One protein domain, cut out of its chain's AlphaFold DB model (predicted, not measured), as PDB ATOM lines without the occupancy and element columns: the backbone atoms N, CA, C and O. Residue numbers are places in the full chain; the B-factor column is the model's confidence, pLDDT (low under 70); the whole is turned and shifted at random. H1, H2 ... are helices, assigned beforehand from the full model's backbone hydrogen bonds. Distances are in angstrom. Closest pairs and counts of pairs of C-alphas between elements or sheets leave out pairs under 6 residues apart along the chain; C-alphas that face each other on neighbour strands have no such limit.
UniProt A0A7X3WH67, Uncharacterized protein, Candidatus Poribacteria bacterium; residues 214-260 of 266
ATOM      1  N   ASN A 214      38.503   6.317  -4.078       58.88
ATOM      2  CA  ASN A 214      37.715   5.159  -3.639       58.88
ATOM      3  C   ASN A 214      38.181   4.597  -2.282       58.88
ATOM      4  O   ASN A 214      37.346   4.201  -1.463       58.88
ATOM      5  N   ASN A 215      39.491   4.599  -2.011       62.44
ATOM      6  CA  ASN A 215      40.028   4.186  -0.711       62.44
ATOM      7  C   ASN A 215      39.669   5.184   0.400       62.44
ATOM      8  O   ASN A 215      39.207   4.765   1.459       62.44
ATOM      9  N   ASP A 216      39.769   6.491   0.143       62.78
ATOM     10  CA  ASP A 216      39.415   7.528   1.122       62.78
ATOM     11  C   ASP A 216      37.922   7.494   1.491       62.78
ATOM     12  O   ASP A 216      37.549   7.725   2.646       62.78
ATOM     13  N   ARG A 217      37.044   7.182   0.529       68.00
ATOM     14  CA  ARG A 217      35.600   7.053   0.776       68.00
ATOM     15  C   ARG A 217      35.273   5.808   1.604       68.00
ATOM     16  O   ARG A 217      34.531   5.906   2.578       68.00
ATOM     17  N   SER A 218      35.894   4.674   1.276       72.00
ATOM     18  CA  SER A 218      35.768   3.419   2.030       72.00
ATOM     19  C   SER A 218      36.261   3.560   3.477       72.00
ATOM     20  O   SER A 218      35.594   3.123   4.420       72.00
ATOM     21  N   GLU A 219      37.387   4.251   3.691       70.75
ATOM     22  CA  GLU A 219      37.917   4.509   5.033       70.75
ATOM     23  C   GLU A 219      37.014   5.428   5.862       70.75
ATOM     24  O   GLU A 219      36.811   5.170   7.054       70.75
ATOM     25  N   ARG A 220      36.431   6.467   5.249       74.44
ATOM     26  CA  ARG A 220      35.460   7.351   5.916       74.44
ATOM     27  C   ARG A 220      34.200   6.597   6.319       74.44
ATOM     28  O   ARG A 220      33.793   6.696   7.473       74.44
ATOM     29  N   GLU A 221      33.642   5.773   5.438       76.88
ATOM     30  CA  GLU A 221      32.471   4.947   5.755       76.88
ATOM     31  C   GLU A 221      32.768   3.904   6.845       76.88
ATOM     32  O   GLU A 221      31.928   3.625   7.705       76.88
ATOM     33  N   ALA A 222      33.968   3.321   6.849       76.00
ATOM     34  CA  ALA A 222      34.406   2.415   7.911       76.00
ATOM     35  C   ALA A 222      34.651   3.150   9.242       76.00
ATOM     36  O   ALA A 222      34.456   2.585  10.322       76.00
ATOM     37  N   ALA A 223      35.099   4.406   9.208       74.88
ATOM     38  CA  ALA A 223      35.249   5.243  10.395       74.88
ATOM     39  C   ALA A 223      33.891   5.690  10.957       74.88
ATOM     40  O   ALA A 223      33.692   5.651  12.172       74.88
ATOM     41  N   GLU A 224      32.941   6.053  10.095       79.38
ATOM     42  CA  GLU A 224      31.585   6.435  10.487       79.38
ATOM     43  C   GLU A 224      30.814   5.268  11.101       79.38
ATOM     44  O   GLU A 224      30.230   5.440  12.171       79.38
ATOM     45  N   ARG A 225      30.900   4.065  10.515       80.75
ATOM     46  CA  ARG A 225      30.324   2.845  11.107       80.75
ATOM     47  C   ARG A 225      30.884   2.566  12.496       80.75
ATOM     48  O   ARG A 225      30.126   2.438  13.452       80.75
ATOM     49  N   ARG A 226      32.213   2.604  12.646       80.56
ATOM     50  CA  ARG A 226      32.862   2.452  13.958       80.56
ATOM     51  C   ARG A 226      32.411   3.516  14.952       80.56
ATOM     52  O   ARG A 226      32.264   3.207  16.128       80.56
ATOM     53  N   ARG A 227      32.188   4.758  14.509       77.31
ATOM     54  CA  ARG A 227      31.707   5.855  15.361       77.31
ATOM     55  C   ARG A 227      30.262   5.642  15.809       77.31
ATOM     56  O   ARG A 227      29.963   5.918  16.969       77.31
ATOM     57  N   GLN A 228      29.393   5.161  14.922       82.19
ATOM     58  CA  GLN A 228      28.002   4.833  15.244       82.19
ATOM     59  C   GLN A 228      27.930   3.668  16.236       82.19
ATOM     60  O   GLN A 228      27.327   3.824  17.294       82.19
ATOM     61  N   GLU A 229      28.655   2.576  15.986       80.81
ATOM     62  CA  GLU A 229      28.759   1.441  16.917       80.81
ATOM     63  C   GLU A 229      29.285   1.875  18.294       80.81
ATOM     64  O   GLU A 229      28.784   1.454  19.340       80.81
ATOM     65  N   TRP A 230      30.286   2.766  18.320       75.12
ATOM     66  CA  TRP A 230      30.807   3.322  19.569       75.12
ATOM     67  C   TRP A 230      29.771   4.173  20.304       75.12
ATOM     68  O   TRP A 230      29.667   4.094  21.530       75.12
ATOM     69  N   ALA A 231      29.011   4.986  19.572       79.62
ATOM     70  CA  ALA A 231      27.966   5.830  20.133       79.62
ATOM     71  C   ALA A 231      26.821   4.992  20.717       79.62
ATOM     72  O   ALA A 231      26.386   5.263  21.835       79.62
ATOM     73  N   GLU A 232      26.380   3.947  20.017       84.81
ATOM     74  CA  GLU A 232      25.358   3.013  20.497       84.81
ATOM     75  C   GLU A 232      25.820   2.280  21.756       84.81
ATOM     76  O   GLU A 232      25.125   2.280  22.775       84.81
ATOM     77  N   ARG A 233      27.048   1.750  21.744       82.75
ATOM     78  CA  ARG A 233      27.636   1.081  22.909       82.75
ATOM     79  C   ARG A 233      27.791   2.024  24.101       82.75
ATOM     80  O   ARG A 233      27.560   1.624  25.242       82.75
ATOM     81  N   ALA A 234      28.163   3.280  23.861       80.31
ATOM     82  CA  ALA A 234      28.254   4.293  24.907       80.31
ATOM     83  C   ALA A 234      26.874   4.627  25.497       80.31
ATOM     84  O   ALA A 234      26.745   4.748  26.716       80.31
ATOM     85  N   GLN A 235      25.837   4.728  24.660       86.38
ATOM     86  CA  GLN A 235      24.463   4.937  25.118       86.38
ATOM     87  C   GLN A 235      23.940   3.746  25.925       86.38
ATOM     88  O   GLN A 235      23.316   3.943  26.968       86.38
ATOM     89  N   GLU A 236      24.220   2.517  25.493       86.44
ATOM     90  CA  GLU A 236      23.834   1.312  26.225       86.44
ATOM     91  C   GLU A 236      24.526   1.245  27.592       86.44
ATOM     92  O   GLU A 236      23.867   1.035  28.613       86.44
ATOM     93  N   MET A 237      25.839   1.498  27.639       81.62
ATOM     94  CA  MET A 237      26.577   1.568  28.902       81.62
ATOM     95  C   MET A 237      26.019   2.654  29.819       81.62
ATOM     96  O   MET A 237      25.865   2.415  31.015       81.62
ATOM     97  N   ARG A 238      25.655   3.818  29.268       82.69
ATOM     98  CA  ARG A 238      25.026   4.896  30.033       82.69
ATOM     99  C   ARG A 238      23.691   4.458  30.637       82.69
ATOM    100  O   ARG A 238      23.482   4.669  31.827       82.69
ATOM    101  N   ARG A 239      22.824   3.797  29.864       87.62
ATOM    102  CA  ARG A 239      21.538   3.280  30.366       87.62
ATOM    103  C   ARG A 239      21.732   2.238  31.463       87.62
ATOM    104  O   ARG A 239      21.071   2.328  32.490       87.62
ATOM    105  N   ARG A 240      22.660   1.290  31.275       84.69
ATOM    106  CA  ARG A 240      23.012   0.282  32.294       84.69
ATOM    107  C   ARG A 240      23.544   0.932  33.569       84.69
ATOM    108  O   ARG A 240      23.220   0.496  34.666       84.69
ATOM    109  N   PHE A 241      24.339   1.988  33.431       86.56
ATOM    110  CA  PHE A 241      24.868   2.734  34.564       86.56
ATOM    111  C   PHE A 241      23.766   3.492  35.322       86.56
ATOM    112  O   PHE A 241      23.719   3.463  36.552       86.56
ATOM    113  N   GLU A 242      22.847   4.129  34.597       83.50
ATOM    114  CA  GLU A 242      21.713   4.855  35.170       83.50
ATOM    115  C   GLU A 242      20.704   3.915  35.850       83.50
ATOM    116  O   GLU A 242      20.235   4.233  36.943       83.50
ATOM    117  N   SER A 243      20.426   2.736  35.283       88.44
ATOM    118  CA  SER A 243      19.487   1.760  35.860       88.44
ATOM    119  C   SER A 243      20.073   0.894  36.980       88.44
ATOM    120  O   SER A 243      19.319   0.285  37.738       88.44
ATOM    121  N   ALA A 244      21.398   0.837  37.115       88.50
ATOM    122  CA  ALA A 244      22.065   0.038  38.134       88.50
ATOM    123  C   ALA A 244      21.878   0.588  39.558       88.50
ATOM    124  O   ALA A 244      21.842   1.802  39.786       88.50
ATOM    125  N   SER A 245      21.835  -0.327  40.531       87.62
ATOM    126  CA  SER A 245      21.838   0.011  41.954       87.62
ATOM    127  C   SER A 245      23.167   0.661  42.376       87.62
ATOM    128  O   SER A 245      24.177   0.587  41.672       87.62
ATOM    129  N   ARG A 246      23.200   1.312  43.545       80.44
ATOM    130  CA  ARG A 246      24.396   2.034  44.018       80.44
ATOM    131  C   ARG A 246      25.630   1.124  44.136       80.44
ATOM    132  O   ARG A 246      26.709   1.525  43.714       80.44
ATOM    133  N   SER A 247      25.458  -0.106  44.625       85.12
ATOM    134  CA  SER A 247      26.533  -1.105  44.735       85.12
ATOM    135  C   SER A 247      26.964  -1.665  43.374       85.12
ATOM    136  O   SER A 247      28.144  -1.940  43.157       85.12
ATOM    137  N   ASP A 248      26.039  -1.790  42.422       85.88
ATOM    138  CA  ASP A 248      26.352  -2.210  41.053       85.88
ATOM    139  C   ASP A 248      27.178  -1.164  40.306       85.88
ATOM    140  O   ASP A 248      28.143  -1.508  39.621       85.88
ATOM    141  N   ARG A 249      26.865   0.124  40.486       84.88
ATOM    142  CA  ARG A 249      27.667   1.224  39.928       84.88
ATOM    143  C   ARG A 249      29.099   1.209  40.453       84.88
ATOM    144  O   ARG A 249      30.030   1.409  39.679       84.88
ATOM    145  N   GLU A 250      29.292   0.923  41.738       84.31
ATOM    146  CA  GLU A 250      30.624   0.805  42.343       84.31
ATOM    147  C   GLU A 250      31.428  -0.370  41.771       84.31
ATOM    148  O   GLU A 250      32.625  -0.222  41.507       84.31
ATOM    149  N   ARG A 251      30.777  -1.513  41.508       86.25
ATOM    150  CA  ARG A 251      31.406  -2.647  40.809       86.25
ATOM    151  C   ARG A 251      31.821  -2.273  39.389       86.25
ATOM    152  O   ARG A 251      32.961  -2.530  39.012       86.25
ATOM    153  N   MET A 252      30.946  -1.595  38.646       83.31
ATOM    154  CA  MET A 252      31.248  -1.130  37.288       83.31
ATOM    155  C   MET A 252      32.401  -0.118  37.257       83.31
ATOM    156  O   MET A 252      33.265  -0.201  36.387       83.31
ATOM    157  N   TYR A 253      32.476   0.803  38.224       81.31
ATOM    158  CA  TYR A 253      33.609   1.727  38.338       81.31
ATOM    159  C   TYR A 253      34.924   1.019  38.652       81.31
ATOM    160  O   TYR A 253      35.968   1.397  38.113       81.31
ATOM    161  N   ARG A 254      34.887   0.001  39.519       81.38
ATOM    162  CA  ARG A 254      36.067  -0.802  39.845       81.38
ATOM    163  C   ARG A 254      36.566  -1.550  38.613       81.38
ATOM    164  O   ARG A 254      37.737  -1.418  38.275       81.38
ATOM    165  N   GLU A 255      35.667  -2.215  37.892       81.81
ATOM    166  CA  GLU A 255      36.002  -2.921  36.655       81.81
ATOM    167  C   GLU A 255      36.552  -1.958  35.590       81.81
ATOM    168  O   GLU A 255      37.572  -2.242  34.971       81.81
ATOM    169  N   PHE A 256      35.951  -0.776  35.416       80.56
ATOM    170  CA  PHE A 256      36.432   0.236  34.467       80.56
ATOM    171  C   PHE A 256      37.845   0.741  34.802       80.56
ATOM    172  O   PHE A 256      38.665   0.985  33.909       80.56
ATOM    173  N   ARG A 257      38.148   0.884  36.096       73.50
ATOM    174  CA  ARG A 257      39.469   1.294  36.584       73.50
ATOM    175  C   ARG A 257      40.508   0.183  36.413       73.50
ATOM    176  O   ARG A 257      41.628   0.479  36.007       73.50
ATOM    177  N   GLU A 258      40.135  -1.070  36.670       74.06
ATOM    178  CA  GLU A 258      40.998  -2.250  36.505       74.06
ATOM    179  C   GLU A 258      41.278  -2.570  35.032       74.06
ATOM    180  O   GLU A 258      42.410  -2.889  34.674       74.06
ATOM    181  N   ARG A 259      40.292  -2.385  34.143       64.94
ATOM    182  CA  ARG A 259      40.470  -2.523  32.686       64.94
ATOM    183  C   ARG A 259      41.269  -1.388  32.044       64.94
ATOM    184  O   ARG A 259      41.481  -1.420  30.835       64.94
ATOM    185  N   GLY A 260      41.714  -0.404  32.829       54.78
ATOM    186  CA  GLY A 260      42.552   0.693  32.359       54.78
ATOM    187  C   GLY A 260      41.832   1.556  31.330       54.78
ATOM    188  O   GLY A 260      42.263   1.613  30.178       54.78
TER     189      GLY A 260
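Overview. This is residues 214 to 260 of the 266 residues of an uncharacterized protein of Candidatus Poribacteria bacterium (UniProt A0A7X3WH67). A long helix, H1, and a shorter one, H2, meet near their ends as a flat, lopsided V, with H2 folding back at the tip. The long arm of the V is H1, whose residues 214 to 236 stick out free. The printed part has 47 residues with two named helices, H1 then H2, and no named strand: all helix. It is extended, with a radius of gyration of the C-alphas of 15.7 A and spans of 50 by 22 by 5 A.

Arrangement. Start with H1, residues 214 to 243, then cross a tight link of 2 residues to H2, residues 246 to 258. Look at Phe 241 and Arg 249: their C-alphas, the closest of the two helices, are 6.2 A apart. The helices are close but not clearly touching, with 2 pairs of C-alphas within 8 A. They run opposite ways at a steep tilt of 38 degrees, only just past shallow. In H1 and H2 every O i to N i+4 pair is within hydrogen-bond range.

Along the chain. Find C-alpha 214 at (37.715, 5.159, -3.639); from there H1 runs 43.6 A to C-alpha 243. H2 runs 18.7 A to C-alpha 258 at (40.998, -2.250, 36.505).

Size, cuts and confidence. The C-alphas farthest apart, of Asn 214 and Ser 247, are 50.0 A apart. The printed part has no cut. In this model, pLDDT is under 70 at residues 214 to 217 and 259 to 260.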